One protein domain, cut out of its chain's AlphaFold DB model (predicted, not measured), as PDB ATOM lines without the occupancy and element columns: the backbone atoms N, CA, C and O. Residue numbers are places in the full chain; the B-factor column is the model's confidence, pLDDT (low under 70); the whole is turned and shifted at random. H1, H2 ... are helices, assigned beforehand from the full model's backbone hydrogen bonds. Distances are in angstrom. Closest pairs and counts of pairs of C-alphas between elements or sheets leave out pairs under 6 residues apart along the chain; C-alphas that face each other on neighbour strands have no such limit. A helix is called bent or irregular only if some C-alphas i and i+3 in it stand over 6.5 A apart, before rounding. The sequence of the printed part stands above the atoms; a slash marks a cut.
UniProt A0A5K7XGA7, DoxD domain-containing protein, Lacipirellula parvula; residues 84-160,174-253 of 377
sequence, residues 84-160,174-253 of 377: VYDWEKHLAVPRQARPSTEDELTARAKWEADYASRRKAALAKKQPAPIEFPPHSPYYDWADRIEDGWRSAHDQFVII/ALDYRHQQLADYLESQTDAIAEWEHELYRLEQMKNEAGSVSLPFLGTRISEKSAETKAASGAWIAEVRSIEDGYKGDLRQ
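AT A GLANCE: This is residues 84 to 160 and 174 to 253 of the 377 residues of the protein "DoxD domain-containing protein" of Lacipirellula parvula (UniProt A0A5K7XGA7). A loose, lengthwise arrangement of helices is built on one long bent helix, H4: its first arm, H4a, is in a three-helix bundle with H3 and H6, and its second arm, H4b, folds back with H5 as a long helical hairpin that makes one end of the longest axis. The long helix H2 lies off to one side, touching no helix, and long links join it to the short H1 and to H3. The printed part has 157 residues with six named helices, H1 to H6 in chain order, and no named strand; the class is all helix. The whole is loose, with a radius of gyration of the C-alphas of 19.2 A, and only just flat, with spans of 64 by 42 by 21 A.

HOW THE PARTS SIT: By its hydrogen bonds H4, residues 174 to 210, was assigned as one helix, but it is bent, with C-alphas 188 and 191 7.8 A apart. It is the hub, touching three other helices, and its arms H4a, residues 174 to 188, and H4b, residues 191 to 210, stand at a steep tilt of 60 degrees. H4a touches H6, residues 234 to 253, at a shallow tilt of 14 degrees, opposite ways; the closest C-alphas, of Arg 178 and Tyr 247, are 6.2 A apart. With its residues 175 to 179 alone, H4a touches residues 147 to 154 of H3, residues 140 to 157, at a shallow tilt of 12 degrees, opposite ways; the closest C-alphas, of His 154 and Leu 175, are 7.3 A apart. H3, H4a and H6 form an up and down bundle, each running against the one before it in the chain, and H3 and H6 are near each other. H4b and H5, residues 216 to 232, are a helical hairpin; they touch at a shallow tilt of 20 degrees, closest at the C-alphas of Ala 210 and Leu 218, 6.4 A. H5 and H6 meet only through their link. H1, residues 87 to 90, only just touches H3 at its residues 141 to 142, with 3 pairs of C-alphas within 8 A, the closest being those of His 90 and Trp 142, 4.9 A. H2, residues 102 to 124, is apart from H4a, H4b, H5 and H6, for instance. Every O i to N i+4 pair is within hydrogen-bond range in H2, H4a, H4b and H6, against 13 of 14 in H3 and 12 of 13 in H5; H1 is too short for such a pair.

IN THESE COORDINATES: H1 begins at C-alpha 87, (-56.120, 39.776, -39.999). From first to last C-alpha H2 measures 32.9 A, H3 25.5 A, H4a 21.2 A, H4b 28.7 A, H5 25.6 A and H6 28.3 A. H4a begins at C-alpha 174, (-44.070, 27.405, -23.689), and H6 ends at C-alpha 253, (-45.559, 17.336, -25.892).

THE WHOLE: The two C-alphas farthest apart, of Lys 125 and Pro 216, are 65.4 A apart. Residues 161 to 173 are not printed, and C-alphas 160 and 174 are 16.4 A apart across this cut. The links H1 to H2 and H2 to H3 are long; those from H4 to H5 and H5 to H6 are tight. Residues 212 to 217 stand free. The mean pLDDT of the printed part is 89.9, and residues 210 to 217 are under 70.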
ATOM      1  N   VAL A  84     -57.138  33.803 -39.272       83.06
ATOM      2  CA  VAL A  84     -56.002  34.024 -38.370       83.06
ATOM      3  C   VAL A  84     -56.215  35.362 -37.685       83.06
ATOM      4  O   VAL A  84     -55.802  36.398 -38.204       83.06
ATOM      5  N   TYR A  85     -56.937  35.327 -36.569       88.00
ATOM      6  CA  TYR A  85     -57.204  36.465 -35.696       88.00
ATOM      7  C   TYR A  85     -57.742  37.692 -36.435       88.00
ATOM      8  O   TYR A  85     -57.314  38.819 -36.202       88.00
ATOM      9  N   ASP A  86     -58.657  37.461 -37.380       86.50
ATOM     10  CA  ASP A  86     -59.274  38.512 -38.191       86.50
ATOM     11  C   ASP A  86     -58.274  39.493 -38.823       86.50
ATOM     12  O   ASP A  86     -58.505  40.703 -38.873       86.50
ATOM     13  N   TRP A  87     -57.168  38.969 -39.363       89.44
ATOM     14  CA  TRP A  87     -56.120  39.776 -39.999       89.44
ATOM     15  C   TRP A  87     -56.661  40.745 -41.071       89.44
ATOM     16  O   TRP A  87     -56.173  41.864 -41.188       89.44
ATOM     17  N   GLU A  88     -57.704  40.372 -41.830       86.88
ATOM     18  CA  GLU A  88     -58.325  41.259 -42.836       86.88
ATOM     19  C   GLU A  88     -58.900  42.544 -42.206       86.88
ATOM     20  O   GLU A  88     -59.064  43.546 -42.893       86.88
ATOM     21  N   LYS A  89     -59.206  42.525 -40.906       88.19
ATOM     22  CA  LYS A  89     -59.734  43.663 -40.147       88.19
ATOM     23  C   LYS A  89     -58.659  44.373 -39.326       88.19
ATOM     24  O   LYS A  89     -58.717  45.591 -39.201       88.19
ATOM     25  N   HIS A  90     -57.733  43.615 -38.741       91.56
ATOM     26  CA  HIS A  90     -56.772  44.130 -37.760       91.56
ATOM     27  C   HIS A  90     -55.386  44.419 -38.334       91.56
ATOM     28  O   HIS A  90     -54.672  45.251 -37.790       91.56
ATOM     29  N   LEU A  91     -55.019  43.759 -39.432       92.88
ATOM     30  CA  LEU A  91     -53.748  43.967 -40.118       92.88
ATOM     31  C   LEU A  91     -53.948  44.794 -41.394       92.88
ATOM     32  O   LEU A  91     -53.197  45.727 -41.640       92.88
ATOM     33  N   ALA A  92     -54.976  44.496 -42.199       90.94
ATOM     34  CA  ALA A  92     -55.217  45.152 -43.491       90.94
ATOM     35  C   ALA A  92     -55.863  46.550 -43.383       90.94
ATOM     36  O   ALA A  92     -56.862  46.836 -44.047       90.94
ATOM     37  N   VAL A  93     -55.297  47.424 -42.548       91.56
ATOM     38  CA  VAL A  93     -55.790  48.784 -42.314       91.56
ATOM     39  C   VAL A  93     -55.100  49.761 -43.279       91.56
ATOM     40  O   VAL A  93     -53.882  49.916 -43.225       91.56
ATOM     41  N   PRO A  94     -55.833  50.458 -44.167       92.38
ATOM     42  CA  PRO A  94     -55.236  51.466 -45.040       92.38
ATOM     43  C   PRO A  94     -54.682  52.638 -44.219       92.38
ATOM     44  O   PRO A  94     -55.444  53.378 -43.590       92.38
ATOM     45  N   ARG A  95     -53.361  52.845 -44.232       91.06
ATOM     46  CA  ARG A  95     -52.712  53.971 -43.541       91.06
ATOM     47  C   ARG A  95     -51.707  54.662 -44.444       91.06
ATOM     48  O   ARG A  95     -50.882  54.039 -45.094       91.06
ATOM     49  N   GLN A  96     -51.764  55.987 -44.502       90.94
ATOM     50  CA  GLN A  96     -50.809  56.752 -45.294       90.94
ATOM     51  C   GLN A  96     -49.447  56.805 -44.587       90.94
ATOM     52  O   GLN A  96     -49.362  57.302 -43.465       90.94
ATOM     53  N   ALA A  97     -48.375  56.389 -45.271       85.88
ATOM     54  CA  ALA A  97     -47.011  56.640 -44.828       85.88
ATOM     55  C   ALA A  97     -46.761  58.154 -44.793       85.88
ATOM     56  O   ALA A  97     -46.671  58.819 -45.830       85.88
ATOM     57  N   ARG A  98     -46.687  58.707 -43.583       88.19
ATOM     58  CA  ARG A  98     -46.328  60.100 -43.322       88.19
ATOM     59  C   ARG A  98     -45.224  60.153 -42.271       88.19
ATOM     60  O   ARG A  98     -45.147  59.246 -41.443       88.19
ATOM     61  N   PRO A  99     -44.403  61.214 -42.255       87.31
ATOM     62  CA  PRO A  99     -43.498  61.449 -41.143       87.31
ATOM     63  C   PRO A  99     -44.271  61.480 -39.818       87.31
ATOM     64  O   PRO A  99     -45.370  62.044 -39.741       87.31
ATOM     65  N   SER A 100     -43.697  60.861 -38.789       87.44
ATOM     66  CA  SER A 100     -44.237  60.925 -37.433       87.44
ATOM     67  C   SER A 100     -44.196  62.361 -36.912       87.44
ATOM     68  O   SER A 100     -43.255  63.107 -37.199       87.44
ATOM     69  N   THR A 101     -45.211  62.758 -36.149       91.94
ATOM     70  CA  THR A 101     -45.213  64.052 -35.456       91.94
ATOM     71  C   THR A 101     -44.266  64.027 -34.254       91.94
ATOM     72  O   THR A 101     -43.899  62.965 -33.753       91.94
ATOM     73  N   GLU A 102     -43.874  65.201 -33.757       93.19
ATOM     74  CA  GLU A 102     -43.035  65.310 -32.553       93.19
ATOM     75  C   GLU A 102     -43.699  64.658 -31.325       93.19
ATOM     76  O   GLU A 102     -43.036  63.961 -30.553       93.19
ATOM     77  N   ASP A 103     -45.023  64.791 -31.200       92.62
ATOM     78  CA  ASP A 103     -45.812  64.141 -30.150       92.62
ATOM     79  C   ASP A 103     -45.779  62.607 -30.266       92.62
ATOM     80  O   ASP A 103     -45.614  61.916 -29.260       92.62
ATOM     81  N   GLU A 104     -45.884  62.060 -31.483       90.06
ATOM     82  CA  GLU A 104     -45.813  60.611 -31.739       90.06
ATOM     83  C   GLU A 104     -44.427  60.045 -31.416       90.06
ATOM     84  O   GLU A 104     -44.319  59.001 -30.770       90.06
ATOM     85  N   LEU A 105     -43.364  60.752 -31.810       91.31
ATOM     86  CA  LEU A 105     -41.985  60.377 -31.485       91.31
ATOM     87  C   LEU A 105     -41.741  60.409 -29.972       91.31
ATOM     88  O   LEU A 105     -41.134  59.490 -29.421       91.31
ATOM     89  N   THR A 106     -42.258  61.433 -29.290       93.69
ATOM     90  CA  THR A 106     -42.154  61.564 -27.830       93.69
ATOM     91  C   THR A 106     -42.916  60.448 -27.117       93.69
ATOM     92  O   THR A 106     -42.396  59.844 -26.176       93.69
ATOM     93  N   ALA A 107     -44.130  60.129 -27.573       93.31
ATOM     94  CA  ALA A 107     -44.930  59.037 -27.029       93.31
ATOM     95  C   ALA A 107     -44.248  57.675 -27.226       93.31
ATOM     96  O   ALA A 107     -44.200  56.877 -26.287       93.31
ATOM     97  N   ARG A 108     -43.668  57.433 -28.408       92.94
ATOM     98  CA  ARG A 108     -42.897  56.221 -28.712       92.94
ATOM     99  C   ARG A 108     -41.678  56.081 -27.804       92.94
ATOM    100  O   ARG A 108     -41.548  55.064 -27.130       92.94
ATOM    101  N   ALA A 109     -40.844  57.117 -27.712       93.69
ATOM    102  CA  ALA A 109     -39.654  57.103 -26.862       93.69
ATOM    103  C   ALA A 109     -40.004  56.885 -25.380       93.69
ATOM    104  O   ALA A 109     -39.320  56.148 -24.670       93.69
ATOM    105  N   LYS A 110     -41.104  57.493 -24.912       95.44
ATOM    106  CA  LYS A 110     -41.620  57.272 -23.559       95.44
ATOM    107  C   LYS A 110     -42.030  55.815 -23.348       95.44
ATOM    108  O   LYS A 110     -41.634  55.219 -22.350       95.44
ATOM    109  N   TRP A 111     -42.801  55.244 -24.273       94.94
ATOM    110  CA  TRP A 111     -43.243  53.856 -24.169       94.94
ATOM    111  C   TRP A 111     -42.057  52.882 -24.153       94.94
ATOM    112  O   TRP A 111     -42.010  52.011 -23.286       94.94
ATOM    113  N   GLU A 112     -41.069  53.071 -25.032       92.88
ATOM    114  CA  GLU A 112     -39.853  52.246 -25.090       92.88
ATOM    115  C   GLU A 112     -39.058  52.310 -23.773       92.88
ATOM    116  O   GLU A 112     -38.640  51.277 -23.240       92.88
ATOM    117  N   ALA A 113     -38.901  53.506 -23.196       94.69
ATOM    118  CA  ALA A 113     -38.234  53.690 -21.908       94.69
ATOM    119  C   ALA A 113     -38.995  53.013 -20.753       94.69
ATOM    120  O   ALA A 113     -38.392  52.323 -19.921       94.69
ATOM    121  N   ASP A 114     -40.320  53.172 -20.716       95.19
ATOM    122  CA  ASP A 114     -41.177  52.558 -19.702       95.19
ATOM    123  C   ASP A 114     -41.162  51.023 -19.823       95.19
ATOM    124  O   ASP A 114     -41.058  50.322 -18.811       95.19
ATOM    125  N   TYR A 115     -41.210  50.486 -21.044       93.19
ATOM    126  CA  TYR A 115     -41.145  49.050 -21.320       93.19
ATOM    127  C   TYR A 115     -39.793  48.449 -20.910       93.19
ATOM    128  O   TYR A 115     -39.742  47.459 -20.172       93.19
ATOM    129  N   ALA A 116     -38.683  49.100 -21.273       92.94
ATOM    130  CA  ALA A 116     -37.346  48.692 -20.844       92.94
ATOM    131  C   ALA A 116     -37.204  48.692 -19.309       92.94
ATOM    132  O   ALA A 116     -36.593  47.786 -18.730       92.94
ATOM    133  N   SER A 117     -37.809  49.672 -18.632       94.12
ATOM    134  CA  SER A 117     -37.857  49.737 -17.169       94.12
ATOM    135  C   SER A 117     -38.634  48.561 -16.563       94.12
ATOM    136  O   SER A 117     -38.125  47.899 -15.652       94.12
ATOM    137  N   ARG A 118     -39.818  48.225 -17.106       94.25
ATOM    138  CA  ARG A 118     -40.620  47.062 -16.673       94.25
ATOM    139  C   ARG A 118     -39.848  45.750 -16.829       94.25
ATOM    140  O   ARG A 118     -39.764  44.977 -15.873       94.25
ATOM    141  N   ARG A 119     -39.203  45.534 -17.981       92.19
ATOM    142  CA  ARG A 119     -38.336  44.369 -18.249       92.19
ATOM    143  C   ARG A 119     -37.195  44.265 -17.238       92.19
ATOM    144  O   ARG A 119     -36.983  43.209 -16.639       92.19
ATOM    145  N   LYS A 120     -36.483  45.369 -16.989       92.50
ATOM    146  CA  LYS A 120     -35.381  45.415 -16.015       92.50
ATOM    147  C   LYS A 120     -35.861  45.120 -14.591       92.50
ATOM    148  O   LYS A 120     -35.180  44.407 -13.854       92.50
ATOM    149  N   ALA A 121     -37.025  45.641 -14.203       93.19
ATOM    150  CA  ALA A 121     -37.619  45.394 -12.894       93.19
ATOM    151  C   ALA A 121     -38.036  43.924 -12.706       93.19
ATOM    152  O   ALA A 121     -37.805  43.367 -11.631       93.19
ATOM    153  N   ALA A 122     -38.601  43.288 -13.736       91.19
ATOM    154  CA  ALA A 122     -38.950  41.867 -13.714       91.19
ATOM    155  C   ALA A 122     -37.704  40.980 -13.559       91.19
ATOM    156  O   ALA A 122     -37.643  40.147 -12.653       91.19
ATOM    157  N   LEU A 123     -36.654  41.250 -14.345       89.38
ATOM    158  CA  LEU A 123     -35.369  40.549 -14.244       89.38
ATOM    159  C   LEU A 123     -34.741  40.688 -12.848       89.38
ATOM    160  O   LEU A 123     -34.276  39.702 -12.279       89.38
ATOM    161  N   ALA A 124     -34.783  41.886 -12.253       92.25
ATOM    162  CA  ALA A 124     -34.285  42.115 -10.893       92.25
ATOM    163  C   ALA A 124     -35.047  41.297  -9.831       92.25
ATOM    164  O   ALA A 124     -34.464  40.891  -8.825       92.25
ATOM    165  N   LYS A 125     -36.335  41.021 -10.065       92.81
ATOM    166  CA  LYS A 125     -37.186  40.183  -9.207       92.81
ATOM    167  C   LYS A 125     -37.123  38.690  -9.549       92.81
ATOM    168  O   LYS A 125     -37.839  37.917  -8.920       92.81
ATOM    169  N   LYS A 126     -36.286  38.276 -10.514       86.75
ATOM    170  CA  LYS A 126     -36.259  36.912 -11.080       86.75
ATOM    171  C   LYS A 126     -37.631  36.457 -11.600       86.75
ATOM    172  O   LYS A 126     -37.972  35.282 -11.514       86.75
ATOM    173  N   GLN A 127     -38.421  37.402 -12.098       85.25
ATOM    174  CA  GLN A 127     -39.707  37.148 -12.737       85.25
ATOM    175  C   GLN A 127     -39.522  37.100 -14.259       85.25
ATOM    176  O   GLN A 127     -38.594  37.742 -14.768       85.25
ATOM    177  N   PRO A 128     -40.391  36.375 -14.988       81.38
ATOM    178  CA  PRO A 128     -40.430  36.436 -16.443       81.38
ATOM    179  C   PRO A 128     -40.553  37.888 -16.901       81.38
ATOM    180  O   PRO A 128     -41.307  38.678 -16.324       81.38
ATOM    181  N   ALA A 129     -39.753  38.264 -17.894       86.00
ATOM    182  CA  ALA A 129     -39.775  39.619 -18.409       86.00
ATOM    183  C   ALA A 129     -41.080  39.817 -19.204       86.00
ATOM    184  O   ALA A 129     -41.375  38.971 -20.045       86.00
ATOM    185  N   PRO A 130     -41.856  40.892 -18.963       88.00
ATOM    186  CA  PRO A 130     -43.095  41.124 -19.697       88.00
ATOM    187  C   PRO A 130     -42.806  41.233 -21.192       88.00
ATOM    188  O   PRO A 130     -41.785  41.803 -21.588       88.00
ATOM    189  N   ILE A 131     -43.699  40.670 -21.994       89.88
ATOM    190  CA  ILE A 131     -43.683  40.739 -23.451       89.88
ATOM    191  C   ILE A 131     -44.924  41.548 -23.814       89.88
ATOM    192  O   ILE A 131     -46.029  41.160 -23.445       89.88
ATOM    193  N   GLU A 132     -44.721  42.714 -24.421       90.62
ATOM    194  CA  GLU A 132     -45.789  43.637 -24.806       90.62
ATOM    195  C   GLU A 132     -45.505  44.157 -26.218       90.62
ATOM    196  O   GLU A 132     -44.361  44.493 -26.538       90.62
ATOM    197  N   PHE A 133     -46.543  44.270 -27.046       93.50
ATOM    198  CA  PHE A 133     -46.420  44.857 -28.378       93.50
ATOM    199  C   PHE A 133     -46.455  46.392 -28.309       93.50
ATOM    200  O   PHE A 133     -47.246  46.953 -27.543       93.50
ATOM    201  N   PRO A 134     -45.652  47.111 -29.116       92.75
ATOM    202  CA  PRO A 134     -45.698  48.567 -29.136       92.75
ATOM    203  C   PRO A 134     -47.040  49.081 -29.698       92.75
ATOM    204  O   PRO A 134     -47.372  48.758 -30.838       92.75
ATOM    205  N   PRO A 135     -47.795  49.945 -28.982       92.56
ATOM    206  CA  PRO A 135     -49.115  50.433 -29.422       92.56
ATOM    207  C   PRO A 135     -49.122  51.226 -30.731       92.56
ATOM    208  O   PRO A 135     -50.170  51.464 -31.321       92.56
ATOM    209  N   HIS A 136     -47.954  51.698 -31.160       89.75
ATOM    210  CA  HIS A 136     -47.773  52.458 -32.392       89.75
ATOM    211  C   HIS A 136     -47.371  51.573 -33.581       89.75
ATOM    212  O   HIS A 136     -47.264  52.077 -34.698       89.75
ATOM    213  N   SER A 137     -47.107  50.283 -33.355       92.19
ATOM    214  CA  SER A 137     -46.748  49.349 -34.417       92.19
ATOM    215  C   SER A 137     -47.945  49.075 -35.331       92.19
ATOM    216  O   SER A 137     -49.074  48.950 -34.850       92.19
ATOM    217  N   PRO A 138     -47.725  48.904 -36.645       93.31
ATOM    218  CA  PRO A 138     -48.810  48.678 -37.596       93.31
ATOM    219  C   PRO A 138     -49.554  47.357 -37.336       93.31
ATOM    220  O   PRO A 138     -50.750  47.266 -37.581       93.31
ATOM    221  N   TYR A 139     -48.879  46.362 -36.756       94.44
ATOM    222  CA  TYR A 139     -49.444  45.052 -36.417       94.44
ATOM    223  C   TYR A 139     -50.102  44.972 -35.030       94.44
ATOM    224  O   TYR A 139     -50.586  43.898 -34.682       94.44
ATOM    225  N   TYR A 140     -50.095  46.043 -34.224       94.62
ATOM    226  CA  TYR A 140     -50.474  45.986 -32.802       94.62
ATOM    227  C   TYR A 140     -51.839  45.324 -32.568       94.62
ATOM    228  O   TYR A 140     -51.925  44.343 -31.835       94.62
ATOM    229  N   ASP A 141     -52.883  45.797 -33.257       94.00
ATOM    230  CA  ASP A 141     -54.249  45.283 -33.087       94.00
ATOM    231  C   ASP A 141     -54.373  43.800 -33.467       94.00
ATOM    232  O   ASP A 141     -55.219  43.086 -32.936       94.00
ATOM    233  N   TRP A 142     -53.560  43.330 -34.416       95.12
ATOM    234  CA  TRP A 142     -53.549  41.926 -34.821       95.12
ATOM    235  C   TRP A 142     -52.769  41.063 -33.827       95.12
ATOM    236  O   TRP A 142     -53.226  39.979 -33.472       95.12
ATOM    237  N   ALA A 143     -51.632  41.562 -33.340       95.69
ATOM    238  CA  ALA A 143     -50.802  40.895 -32.344       95.69
ATOM    239  C   ALA A 143     -51.541  40.688 -31.014       95.69
ATOM    240  O   ALA A 143     -51.523  39.581 -30.482       95.69
ATOM    241  N   ASP A 144     -52.268  41.707 -30.551       93.62
ATOM    242  CA  ASP A 144     -53.121  41.660 -29.355       93.62
ATOM    243  C   ASP A 144     -54.173  40.539 -29.453       93.62
ATOM    244  O   ASP A 144     -54.348  39.735 -28.540       93.62
ATOM    245  N   ARG A 145     -54.805  40.384 -30.627       93.62
ATOM    246  CA  ARG A 145     -55.771  39.300 -30.878       93.62
ATOM    247  C   ARG A 145     -55.138  37.915 -30.879       93.62
ATOM    248  O   ARG A 145     -55.765  36.975 -30.388       93.62
ATOM    249  N   ILE A 146     -53.943  37.783 -31.455       94.44
ATOM    250  CA  ILE A 146     -53.195  36.520 -31.446       94.44
ATOM    251  C   ILE A 146     -52.862  36.136 -30.001       94.44
ATOM    252  O   ILE A 146     -53.105  35.001 -29.593       94.44
ATOM    253  N   GLU A 147     -52.360  37.092 -29.217       93.50
ATOM    254  CA  GLU A 147     -52.023  36.892 -27.810       93.50
ATOM    255  C   GLU A 147     -53.248  36.476 -26.986       93.50
ATOM    256  O   GLU A 147     -53.179  35.481 -26.262       93.50
ATOM    257  N   ASP A 148     -54.380  37.165 -27.138       92.44
ATOM    258  CA  ASP A 148     -55.651  36.805 -26.496       92.44
ATOM    259  C   ASP A 148     -56.055  35.354 -26.802       92.44
ATOM    260  O   ASP A 148     -56.464  34.602 -25.911       92.44
ATOM    261  N   GLY A 149     -55.919  34.937 -28.065       90.62
ATOM    262  CA  GLY A 149     -56.190  33.568 -28.492       90.62
ATOM    263  C   GLY A 149     -55.300  32.541 -27.815       90.62
ATOM    264  O   GLY A 149     -55.785  31.532 -27.300       90.62
ATOM    265  N   TRP A 150     -53.997  32.811 -27.779       94.31
ATOM    266  CA  TRP A 150     -53.024  31.918 -27.158       94.31
ATOM    267  C   TRP A 150     -53.206  31.842 -25.647       94.31
ATOM    268  O   TRP A 150     -53.123  30.753 -25.082       94.31
ATOM    269  N   ARG A 151     -53.532  32.960 -24.990       93.31
ATOM    270  CA  ARG A 151     -53.876  32.992 -23.563       93.31
ATOM    271  C   ARG A 151     -55.146  32.201 -23.274       93.31
ATOM    272  O   ARG A 151     -55.161  31.410 -22.340       93.31
ATOM    273  N   SER A 152     -56.176  32.338 -24.106       92.38
ATOM    274  CA  SER A 152     -57.402  31.544 -23.981       92.38
ATOM    275  C   SER A 152     -57.125  30.040 -24.116       92.38
ATOM    276  O   SER A 152     -57.574  29.249 -23.285       92.38
ATOM    277  N   ALA A 153     -56.322  29.639 -25.109       91.88
ATOM    278  CA  ALA A 153     -55.914  28.245 -25.293       91.88
ATOM    279  C   ALA A 153     -55.078  27.727 -24.110       91.88
ATOM    280  O   ALA A 153     -55.321  26.625 -23.612       91.88
ATOM    281  N   HIS A 154     -54.134  28.533 -23.613       95.31
ATOM    282  CA  HIS A 154     -53.360  28.239 -22.409       95.31
ATOM    283  C   HIS A 154     -54.275  28.011 -21.203       95.31
ATOM    284  O   HIS A 154     -54.161  26.989 -20.531       95.31
ATOM    285  N   ASP A 155     -55.194  28.939 -20.944       94.94
ATOM    286  CA  ASP A 155     -56.083  28.903 -19.785       94.94
ATOM    287  C   ASP A 155     -57.002  27.678 -19.822       94.94
ATOM    288  O   ASP A 155     -57.229  27.044 -18.793       94.94
ATOM    289  N   GLN A 156     -57.465  27.279 -21.009       93.81
ATOM    290  CA  GLN A 156     -58.212  26.034 -21.204       93.81
ATOM    291  C   GLN A 156     -57.341  24.785 -21.015       93.81
ATOM    292  O   GLN A 156     -57.797  23.789 -20.453       93.81
ATOM    293  N   PHE A 157     -56.078  24.828 -21.438       95.44
ATOM    294  CA  PHE A 157     -55.145  23.718 -21.273       95.44
ATOM    295  C   PHE A 157     -54.781  23.497 -19.797       95.44
ATOM    296  O   PHE A 157     -54.851  22.378 -19.288       95.44
ATOM    297  N   VAL A 158     -54.456  24.561 -19.060       95.94
ATOM    298  CA  VAL A 158     -54.033  24.468 -17.653       95.94
ATOM    299  C   VAL A 158     -55.177  24.222 -16.676       95.94
ATOM    300  O   VAL A 158     -54.916  24.187 -15.479       95.94
ATOM    301  N   ILE A 159     -56.419  24.030 -17.119       94.88
ATOM    302  CA  ILE A 159     -57.518  23.543 -16.264       94.88
ATOM    303  C   ILE A 159     -57.829  22.061 -16.487       94.88
ATOM    304  O   ILE A 159     -58.670  21.505 -15.779       94.88
ATOM    305  N   ILE A 160     -57.138  21.398 -17.423       94.50
ATOM    306  CA  ILE A 160     -57.348  19.977 -17.699       94.50
ATOM    307  C   ILE A 160     -57.074  19.161 -16.417       94.50
ATOM    308  O   ILE A 160     -56.019  19.325 -15.776       94.50
ATOM    309  N   ALA A 174     -43.844  27.550 -22.253       96.00
ATOM    310  CA  ALA A 174     -44.070  27.405 -23.689       96.00
ATOM    311  C   ALA A 174     -44.817  28.615 -24.272       96.00
ATOM    312  O   ALA A 174     -44.428  29.117 -25.326       96.00
ATOM    313  N   LEU A 175     -45.842  29.120 -23.570       95.75
ATOM    314  CA  LEU A 175     -46.543  30.344 -23.960       95.75
ATOM    315  C   LEU A 175     -45.580  31.539 -23.998       95.75
ATOM    316  O   LEU A 175     -45.519  32.225 -25.014       95.75
ATOM    317  N   ASP A 176     -44.794  31.756 -22.942       93.81
ATOM    318  CA  ASP A 176     -43.831  32.864 -22.873       93.81
ATOM    319  C   ASP A 176     -42.786  32.785 -23.999       93.81
ATOM    320  O   ASP A 176     -42.488  33.787 -24.655       93.81
ATOM    321  N   TYR A 177     -42.255  31.588 -24.269       94.44
ATOM    322  CA  TYR A 177     -41.295  31.363 -25.350       94.44
ATOM    323  C   TYR A 177     -41.882  31.718 -26.723       94.44
ATOM    324  O   TYR A 177     -41.263  32.451 -27.499       94.44
ATOM    325  N   ARG A 178     -43.091  31.233 -27.020       96.38
ATOM    326  CA  ARG A 178     -43.756  31.476 -28.308       96.38
ATOM    327  C   ARG A 178     -44.225  32.915 -28.445       96.38
ATOM    328  O   ARG A 178     -44.143  33.471 -29.536       96.38
ATOM    329  N   HIS A 179     -44.636  33.542 -27.348       95.44
ATOM    330  CA  HIS A 179     -44.985  34.954 -27.324       95.44
ATOM    331  C   HIS A 179     -43.770  35.832 -27.661       95.44
ATOM    332  O   HIS A 179     -43.879  36.727 -28.498       95.44
ATOM    333  N   GLN A 180     -42.585  35.530 -27.113       94.38
ATOM    334  CA  GLN A 180     -41.356  36.242 -27.484       94.38
ATOM    335  C   GLN A 180     -40.995  35.994 -28.958       94.38
ATOM    336  O   GLN A 180     -40.649  36.940 -29.659       94.38
ATOM    337  N   GLN A 181     -41.141  34.757 -29.450       96.38
ATOM    338  CA  GLN A 181     -40.917  34.434 -30.864       96.38
ATOM    339  C   GLN A 181     -41.829  35.252 -31.797       96.38
ATOM    340  O   GLN A 181     -41.369  35.749 -32.825       96.38
ATOM    341  N   LEU A 182     -43.107  35.409 -31.439       97.12
ATOM    342  CA  LEU A 182     -44.061  36.232 -32.182       97.12
ATOM    343  C   LEU A 182     -43.673  37.713 -32.159       97.12
ATOM    344  O   LEU A 182     -43.700  38.360 -33.205       97.12
ATOM    345  N   ALA A 183     -43.298  38.240 -30.991       95.50
ATOM    346  CA  ALA A 183     -42.860  39.625 -30.842       95.50
ATOM    347  C   ALA A 183     -41.623  39.925 -31.698       95.50
ATOM    348  O   ALA A 183     -41.649  40.866 -32.487       95.50
ATOM    349  N   ASP A 184     -40.594  39.077 -31.626       95.06
ATOM    350  CA  ASP A 184     -39.366  39.231 -32.413       95.06
ATOM    351  C   ASP A 184     -39.657  39.172 -33.922       95.06
ATOM    352  O   ASP A 184     -39.117  39.957 -34.710       95.06
ATOM    353  N   TYR A 185     -40.544  38.260 -34.334       97.31
ATOM    354  CA  TYR A 185     -40.963  38.146 -35.723       97.31
ATOM    355  C   TYR A 185     -41.686  39.407 -36.207       97.31
ATOM    356  O   TYR A 185     -41.265  40.004 -37.199       97.31
ATOM    357  N   LEU A 186     -42.748  39.834 -35.522       96.81
ATOM    358  CA  LEU A 186     -43.538  40.994 -35.935       96.81
ATOM    359  C   LEU A 186     -42.711  42.277 -35.909       96.81
ATOM    360  O   LEU A 186     -42.816  43.088 -36.829       96.81
ATOM    361  N   GLU A 187     -41.823  42.426 -34.927       94.62
ATOM    362  CA  GLU A 187     -40.902  43.554 -34.876       94.62
ATOM    363  C   GLU A 187     -39.970  43.581 -36.095       94.62
ATOM    364  O   GLU A 187     -39.805  44.637 -36.711       94.62
ATOM    365  N   SER A 188     -39.476  42.423 -36.549       96.44
ATOM    366  CA  SER A 188     -38.702  42.325 -37.798       96.44
ATOM    367  C   SER A 188     -39.500  42.683 -39.061       96.44
ATOM    368  O   SER A 188     -38.909  43.037 -40.080       96.44
ATOM    369  N   GLN A 189     -40.834  42.587 -39.012       96.69
ATOM    370  CA  GLN A 189     -41.730  42.873 -40.137       96.69
ATOM    371  C   GLN A 189     -42.347  44.278 -40.085       96.69
ATOM    372  O   GLN A 189     -43.075  44.641 -41.007       96.69
ATOM    373  N   THR A 190     -42.055  45.077 -39.051       94.50
ATOM    374  CA  THR A 190     -42.662  46.400 -38.813       94.50
ATOM    375  C   THR A 190     -42.692  47.271 -40.071       94.50
ATOM    376  O   THR A 190     -43.760  47.718 -40.486       94.50
ATOM    377  N   ASP A 191     -41.533  47.475 -40.703       93.12
ATOM    378  CA  ASP A 191     -41.405  48.372 -41.856       93.12
ATOM    379  C   ASP A 191     -42.135  47.827 -43.091       93.12
ATOM    380  O   ASP A 191     -42.813  48.574 -43.793       93.12
ATOM    381  N   ALA A 192     -42.056  46.513 -43.323       94.50
ATOM    382  CA  ALA A 192     -42.720  45.860 -44.448       94.50
ATOM    383  C   ALA A 192     -44.253  45.928 -44.325       94.50
ATOM    384  O   ALA A 192     -44.952  46.158 -45.313       94.50
ATOM    385  N   ILE A 193     -44.780  45.771 -43.107       94.94
ATOM    386  CA  ILE A 193     -46.215  45.907 -42.830       94.94
ATOM    387  C   ILE A 193     -46.646  47.370 -42.997       94.94
ATOM    388  O   ILE A 193     -47.663  47.622 -43.640       94.94
ATOM    389  N   ALA A 194     -45.867  48.337 -42.502       93.62
ATOM    390  CA  ALA A 194     -46.172  49.762 -42.666       93.62
ATOM    391  C   ALA A 194     -46.175  50.204 -44.145       93.62
ATOM    392  O   ALA A 194     -47.058  50.952 -44.574       93.62
ATOM    393  N   GLU A 195     -45.220  49.724 -44.948       93.69
ATOM    394  CA  GLU A 195     -45.202  49.967 -46.397       93.69
ATOM    395  C   GLU A 195     -46.443  49.370 -47.072       93.69
ATOM    396  O   GLU A 195     -47.081  50.006 -47.913       93.69
ATOM    397  N   TRP A 196     -46.850  48.171 -46.665       94.88
ATOM    398  CA  TRP A 196     -48.048  47.536 -47.193       94.88
ATOM    399  C   TRP A 196     -49.353  48.241 -46.784       94.88
ATOM    400  O   TRP A 196     -50.238  48.394 -47.629       94.88
ATOM    401  N   GLU A 197     -49.478  48.748 -45.553       94.50
ATOM    402  CA  GLU A 197     -50.609  49.606 -45.157       94.50
ATOM    403  C   GLU A 197     -50.704  50.854 -46.055       94.50
ATOM    404  O   GLU A 197     -51.806  51.292 -46.418       94.50
ATOM    405  N   HIS A 198     -49.557  51.389 -46.491       94.44
ATOM    406  CA  HIS A 198     -49.511  52.471 -47.470       94.44
ATOM    407  C   HIS A 198     -49.986  52.033 -48.859       94.44
ATOM    408  O   HIS A 198     -50.747  52.763 -49.499       94.44
ATOM    409  N   GLU A 199     -49.628  50.832 -49.318       93.44
ATOM    410  CA  GLU A 199     -50.175  50.268 -50.558       93.44
ATOM    411  C   GLU A 199     -51.696  50.110 -50.511       93.44
ATOM    412  O   GLU A 199     -52.377  50.409 -51.499       93.44
ATOM    413  N   LEU A 200     -52.240  49.684 -49.368       94.00
ATOM    414  CA  LEU A 200     -53.682  49.596 -49.147       94.00
ATOM    415  C   LEU A 200     -54.343  50.974 -49.218       94.00
ATOM    416  O   LEU A 200     -55.372  51.121 -49.881       94.00
ATOM    417  N   TYR A 201     -53.720  51.995 -48.626       94.38
ATOM    418  CA  TYR A 201     -54.177  53.379 -48.754       94.38
ATOM    419  C   TYR A 201     -54.191  53.837 -50.220       94.38
ATOM    420  O   TYR A 201     -55.196  54.371 -50.690       94.38
ATOM    421  N   ARG A 202     -53.126  53.568 -50.992       91.69
ATOM    422  CA  ARG A 202     -53.086  53.897 -52.433       91.69
ATOM    423  C   ARG A 202     -54.184  53.175 -53.213       91.69
ATOM    424  O   ARG A 202     -54.793  53.765 -54.106       91.69
ATOM    425  N   LEU A 203     -54.453  51.911 -52.885       90.75
ATOM    426  CA  LEU A 203     -55.532  51.138 -53.495       90.75
ATOM    427  C   LEU A 203     -56.909  51.738 -53.198       90.75
ATOM    428  O   LEU A 203     -57.753  51.794 -54.093       90.75
ATOM    429  N   GLU A 204     -57.144  52.184 -51.968       90.75
ATOM    430  CA  GLU A 204     -58.390  52.843 -51.582       90.75
ATOM    431  C   GLU A 204     -58.584  54.167 -52.331       90.75
ATOM    432  O   GLU A 204     -59.651  54.394 -52.904       90.75
ATOM    433  N   GLN A 205     -57.532  54.987 -52.442       90.31
ATOM    434  CA  GLN A 205     -57.572  56.210 -53.250       90.31
ATOM    435  C   GLN A 205     -57.891  55.908 -54.723       90.31
ATOM    436  O   GLN A 205     -58.802  56.511 -55.285       90.31
ATOM    437  N   MET A 206     -57.243  54.904 -55.329       85.94
ATOM    438  CA  MET A 206     -57.540  54.492 -56.710       85.94
ATOM    439  C   MET A 206     -58.993  54.034 -56.897       85.94
ATOM    440  O   MET A 206     -59.602  54.327 -57.927       85.94
ATOM    441  N   LYS A 207     -59.567  53.315 -55.924       85.69
ATOM    442  CA  LYS A 207     -60.981  52.902 -55.958       85.69
ATOM    443  C   LYS A 207     -61.918  54.109 -55.902       85.69
ATOM    444  O   LYS A 207     -62.881  54.156 -56.666       85.69
ATOM    445  N   ASN A 208     -61.612  55.084 -55.048       85.56
ATOM    446  CA  ASN A 208     -62.387  56.317 -54.922       85.56
ATOM    447  C   ASN A 208     -62.322  57.161 -56.207       85.56
ATOM    448  O   ASN A 208     -63.351  57.634 -56.687       85.56
ATOM    449  N   GLU A 209     -61.141  57.278 -56.818       81.38
ATOM    450  CA  GLU A 209     -60.945  57.973 -58.095       81.38
ATOM    451  C   GLU A 209     -61.660  57.268 -59.258       81.38
ATOM    452  O   GLU A 209     -62.340  57.917 -60.054       81.38
ATOM    453  N   ALA A 210     -61.586  55.937 -59.353       68.44
ATOM    454  CA  ALA A 210     -62.261  55.178 -60.410       68.44
ATOM    455  C   ALA A 210     -63.795  55.236 -60.315       68.44
ATOM    456  O   ALA A 210     -64.473  55.159 -61.338       68.44
ATOM    457  N   GLY A 211     -64.352  55.432 -59.115       61.69
ATOM    458  CA  GLY A 211     -65.778  55.718 -58.937       61.69
ATOM    459  C   GLY A 211     -66.232  57.027 -59.601       61.69
ATOM    460  O   GLY A 211     -67.418  57.182 -59.885       61.69
ATOM    461  N   SER A 212     -65.301  57.945 -59.892       58.16
ATOM    462  CA  SER A 212     -65.582  59.238 -60.528       58.16
ATOM    463  C   SER A 212     -65.437  59.244 -62.059       58.16
ATOM    464  O   SER A 212     -66.009  60.114 -62.714       58.16
ATOM    465  N   VAL A 213     -64.729  58.272 -62.654       53.47
ATOM    466  CA  VAL A 213     -64.491  58.203 -64.109       53.47
ATOM    467  C   VAL A 213     -64.537  56.751 -64.605       53.47
ATOM    468  O   VAL A 213     -63.684  55.934 -64.267       53.47
ATOM    469  N   SER A 214     -65.498  56.424 -65.478       54.78
ATOM    470  CA  SER A 214     -65.637  55.084 -66.067       54.78
ATOM    471  C   SER A 214     -64.594  54.831 -67.168       54.78
ATOM    472  O   SER A 214     -64.892  54.924 -68.361       54.78
ATOM    473  N   LEU A 215     -63.356  54.518 -66.786       60.56
ATOM    474  CA  LEU A 215     -62.309  54.085 -67.718       60.56
ATOM    475  C   LEU A 215     -62.118  52.558 -67.637       60.56
ATOM    476  O   LEU A 215     -61.768  52.054 -66.568       60.56
ATOM    477  N   PRO A 216     -62.265  51.807 -68.750       64.69
ATOM    478  CA  PRO A 216     -62.144  50.342 -68.766       64.69
ATOM    479  C   PRO A 216     -60.828  49.785 -68.195       64.69
ATOM    480  O   PRO A 216     -60.824  48.717 -67.593       64.69
ATOM    481  N   PHE A 217     -59.713  50.513 -68.335       69.25
ATOM    482  CA  PHE A 217     -58.390  50.071 -67.869       69.25
ATOM    483  C   PHE A 217     -58.156  50.269 -66.363       69.25
ATOM    484  O   PHE A 217     -57.303  49.595 -65.785       69.25
ATOM    485  N   LEU A 218     -58.910  51.161 -65.706       71.06
ATOM    486  CA  LEU A 218     -58.779  51.382 -64.262       71.06
ATOM    487  C   LEU A 218     -59.299  50.183 -63.462       71.06
ATOM    488  O   LEU A 218     -58.692  49.810 -62.463       71.06
ATOM    489  N   GLY A 219     -60.369  49.533 -63.933       73.38
ATOM    490  CA  GLY A 219     -60.934  48.348 -63.280       73.38
ATOM    491  C   GLY A 219     -59.946  47.181 -63.210       73.38
ATOM    492  O   GLY A 219     -59.754  46.605 -62.139       73.38
ATOM    493  N   THR A 220     -59.264  46.877 -64.319       77.44
ATOM    494  CA  THR A 220     -58.234  45.824 -64.363       77.44
ATOM    495  C   THR A 220     -57.089  46.132 -63.404       77.44
ATOM    496  O   THR A 220     -56.732  45.283 -62.594       77.44
ATOM    497  N   ARG A 221     -56.589  47.373 -63.405       79.69
ATOM    498  CA  ARG A 221     -55.499  47.793 -62.515       79.69
ATOM    499  C   ARG A 221     -55.879  47.711 -61.033       79.69
ATOM    500  O   ARG A 221     -55.065  47.287 -60.217       79.69
ATOM    501  N   ILE A 222     -57.107  48.091 -60.673       82.44
ATOM    502  CA  ILE A 222     -57.619  47.954 -59.300       82.44
ATOM    503  C   ILE A 222     -57.701  46.481 -58.903       82.44
ATOM    504  O   ILE A 222     -57.313  46.134 -57.790       82.44
ATOM    505  N   SER A 223     -58.185  45.616 -59.797       78.56
ATOM    506  CA  SER A 223     -58.247  44.172 -59.554       78.56
ATOM    507  C   SER A 223     -56.853  43.579 -59.344       78.56
ATOM    508  O   SER A 223     -56.639  42.858 -58.371       78.56
ATOM    509  N   GLU A 224     -55.900  43.903 -60.218       82.62
ATOM    510  CA  GLU A 224     -54.506  43.457 -60.121       82.62
ATOM    511  C   GLU A 224     -53.864  43.932 -58.817       82.62
ATOM    512  O   GLU A 224     -53.337  43.119 -58.058       82.62
ATOM    513  N   LYS A 225     -53.992  45.223 -58.487       85.00
ATOM    514  CA  LYS A 225     -53.415  45.765 -57.253       85.00
ATOM    515  C   LYS A 225     -54.097  45.220 -55.997       85.00
ATOM    516  O   LYS A 225     -53.441  44.999 -54.981       85.00
ATOM    517  N   SER A 226     -55.402  44.957 -56.050       83.56
ATOM    518  CA  SER A 226     -56.121  44.292 -54.959       83.56
ATOM    519  C   SER A 226     -55.663  42.846 -54.762       83.56
ATOM    520  O   SER A 226     -55.656  42.373 -53.629       83.56
ATOM    521  N   ALA A 227     -55.294  42.141 -55.834       81.00
ATOM    522  CA  ALA A 227     -54.738  40.796 -55.740       81.00
ATOM    523  C   ALA A 227     -53.304  40.816 -55.188       81.00
ATOM    524  O   ALA A 227     -52.988  40.027 -54.302       81.00
ATOM    525  N   GLU A 228     -52.466  41.747 -55.652       85.69
ATOM    526  CA  GLU A 228     -51.087  41.943 -55.183       85.69
ATOM    527  C   GLU A 228     -51.037  42.259 -53.681       85.69
ATOM    528  O   GLU A 228     -50.363  41.572 -52.918       85.69
ATOM    529  N   THR A 229     -51.820  43.249 -53.237       86.19
ATOM    530  CA  THR A 229     -51.906  43.622 -51.815       86.19
ATOM    531  C   THR A 229     -52.440  42.476 -50.958       86.19
ATOM    532  O   THR A 229     -51.922  42.245 -49.870       86.19
ATOM    533  N   LYS A 230     -53.414  41.697 -51.443       84.31
ATOM    534  CA  LYS A 230     -53.884  40.506 -50.722       84.31
ATOM    535  C   LYS A 230     -52.833  39.392 -50.659       84.31
ATOM    536  O   LYS A 230     -52.784  38.667 -49.673       84.31
ATOM    537  N   ALA A 231     -52.016  39.227 -51.696       84.25
ATOM    538  CA  ALA A 231     -50.968  38.211 -51.722       84.25
ATOM    539  C   ALA A 231     -49.811  38.540 -50.763       84.25
ATOM    540  O   ALA A 231     -49.250  37.624 -50.164       84.25
ATOM    541  N   ALA A 232     -49.491  39.827 -50.581       88.44
ATOM    542  CA  ALA A 232     -48.398  40.280 -49.719       88.44
ATOM    543  C   ALA A 232     -48.542  39.824 -48.253       88.44
ATOM    544  O   ALA A 232     -47.555  39.424 -47.642       88.44
ATOM    545  N   SER A 233     -49.766  39.783 -47.711       89.25
ATOM    546  CA  SER A 233     -49.998  39.330 -46.332       89.25
ATOM    547  C   SER A 233     -49.849  37.818 -46.137       89.25
ATOM    548  O   SER A 233     -49.727  37.353 -45.004       89.25
ATOM    549  N   GLY A 234     -49.833  37.035 -47.222       88.12
ATOM    550  CA  GLY A 234     -49.807  35.574 -47.162       88.12
ATOM    551  C   GLY A 234     -48.601  35.018 -46.401       88.12
ATOM    552  O   GLY A 234     -48.760  34.066 -45.639       88.12
ATOM    553  N   ALA A 235     -47.423  35.633 -46.556       91.12
ATOM    554  CA  ALA A 235     -46.208  35.213 -45.857       91.12
ATOM    555  C   ALA A 235     -46.300  35.458 -44.340       91.12
ATOM    556  O   ALA A 235     -45.972  34.566 -43.563       91.12
ATOM    557  N   TRP A 236     -46.813  36.619 -43.922       94.56
ATOM    558  CA  TRP A 236     -46.985  36.945 -42.502       94.56
ATOM    559  C   TRP A 236     -47.993  36.033 -41.816       94.56
ATOM    560  O   TRP A 236     -47.738  35.516 -40.732       94.56
ATOM    561  N   ILE A 237     -49.121  35.778 -42.478       92.19
ATOM    562  CA  ILE A 237     -50.153  34.874 -41.969       92.19
ATOM    563  C   ILE A 237     -49.606  33.446 -41.849       92.19
ATOM    564  O   ILE A 237     -49.897  32.761 -40.869       92.19
ATOM    565  N   ALA A 238     -48.827  32.989 -42.834       90.56
ATOM    566  CA  ALA A 238     -48.227  31.659 -42.818       90.56
ATOM    567  C   ALA A 238     -47.214  31.495 -41.677       90.56
ATOM    568  O   ALA A 238     -47.242  30.472 -40.997       90.56
ATOM    569  N   GLU A 239     -46.368  32.497 -41.428       94.69
ATOM    570  CA  GLU A 239     -45.393  32.437 -40.336       94.69
ATOM    571  C   GLU A 239     -46.075  32.484 -38.963       94.69
ATOM    572  O   GLU A 239     -45.759  31.673 -38.099       94.69
ATOM    573  N   VAL A 240     -47.086  33.341 -38.769       94.94
ATOM    574  CA  VAL A 240     -47.866  33.352 -37.518       94.94
ATOM    575  C   VAL A 240     -48.565  32.008 -37.285       94.94
ATOM    576  O   VAL A 240     -48.524  31.494 -36.168       94.94
ATOM    577  N   ARG A 241     -49.145  31.393 -38.329       91.69
ATOM    578  CA  ARG A 241     -49.690  30.023 -38.240       91.69
ATOM    579  C   ARG A 241     -48.610  29.010 -37.861       91.69
ATOM    580  O   ARG A 241     -48.860  28.171 -37.012       91.69
ATOM    581  N   SER A 242     -47.417  29.110 -38.445       93.69
ATOM    582  CA  SER A 242     -46.282  28.232 -38.131       93.69
ATOM    583  C   SER A 242     -45.864  28.335 -36.657       93.69
ATOM    584  O   SER A 242     -45.680  27.316 -35.990       93.69
ATOM    585  N   ILE A 243     -45.777  29.555 -36.112       95.88
ATOM    586  CA  ILE A 243     -45.466  29.777 -34.692       95.88
ATOM    587  C   ILE A 243     -46.582  29.213 -33.802       95.88
ATOM    588  O   ILE A 243     -46.291  28.527 -32.822       95.88
ATOM    589  N   GLU A 244     -47.849  29.449 -34.156       94.25
ATOM    590  CA  GLU A 244     -49.002  28.917 -33.425       94.25
ATOM    591  C   GLU A 244     -49.062  27.380 -33.455       94.25
ATOM    592  O   GLU A 244     -49.320  26.746 -32.432       94.25
ATOM    593  N   ASP A 245     -48.808  26.757 -34.604       92.25
ATOM    594  CA  ASP A 245     -48.746  25.300 -34.730       92.25
ATOM    595  C   ASP A 245     -47.596  24.734 -33.887       92.25
ATOM    596  O   ASP A 245     -47.760  23.703 -33.230       92.25
ATOM    597  N   GLY A 246     -46.464  25.445 -33.831       95.38
ATOM    598  CA  GLY A 246     -45.365  25.160 -32.912       95.38
ATOM    599  C   GLY A 246     -45.795  25.229 -31.446       95.38
ATOM    600  O   GLY A 246     -45.542  24.291 -30.698       95.38
ATOM    601  N   TYR A 247     -46.508  26.283 -31.047       95.81
ATOM    602  CA  TYR A 247     -47.053  26.436 -29.696       95.81
ATOM    603  C   TYR A 247     -48.002  25.291 -29.315       95.81
ATOM    604  O   TYR A 247     -47.834  24.643 -28.280       95.81
ATOM    605  N   LYS A 248     -48.970  24.978 -30.183       93.94
ATOM    606  CA  LYS A 248     -49.893  23.850 -29.989       93.94
ATOM    607  C   LYS A 248     -49.148  22.513 -29.949       93.94
ATOM    608  O   LYS A 248     -49.570  21.597 -29.247       93.94
ATOM    609  N   GLY A 249     -48.065  22.381 -30.713       94.31
ATOM    610  CA  GLY A 249     -47.165  21.231 -30.682       94.31
ATOM    611  C   GLY A 249     -46.462  21.083 -29.334       94.31
ATOM    612  O   GLY A 249     -46.508  19.999 -28.754       94.31
ATOM    613  N   ASP A 250     -45.896  22.168 -28.805       95.62
ATOM    614  CA  ASP A 250     -45.223  22.183 -27.502       95.62
ATOM    615  C   ASP A 250     -46.192  21.765 -26.385       95.62
ATOM    616  O   ASP A 250     -45.866  20.897 -25.578       95.62
ATOM    617  N   LEU A 251     -47.427  22.287 -26.384       95.00
ATOM    618  CA  LEU A 251     -48.447  21.898 -25.401       95.00
ATOM    619  C   LEU A 251     -48.819  20.411 -25.478       95.00
ATOM    620  O   LEU A 251     -48.975  19.756 -24.446       95.00
ATOM    621  N   ARG A 252     -48.902  19.839 -26.683       94.06
ATOM    622  CA  ARG A 252     -49.133  18.394 -26.858       94.06
ATOM    623  C   ARG A 252     -47.956  17.534 -26.402       94.06
ATOM    624  O   ARG A 252     -48.167  16.374 -26.074       94.06
ATOM    625  N   GLN A 253     -46.736  18.065 -26.375       93.88
ATOM    626  CA  GLN A 253     -45.559  17.336 -25.892       93.88
ATOM    627  C   GLN A 253     -45.420  17.359 -24.363       93.88
ATOM    628  O   GLN A 253     -44.685  16.547 -23.808       93.88
TER     629      GLN A 253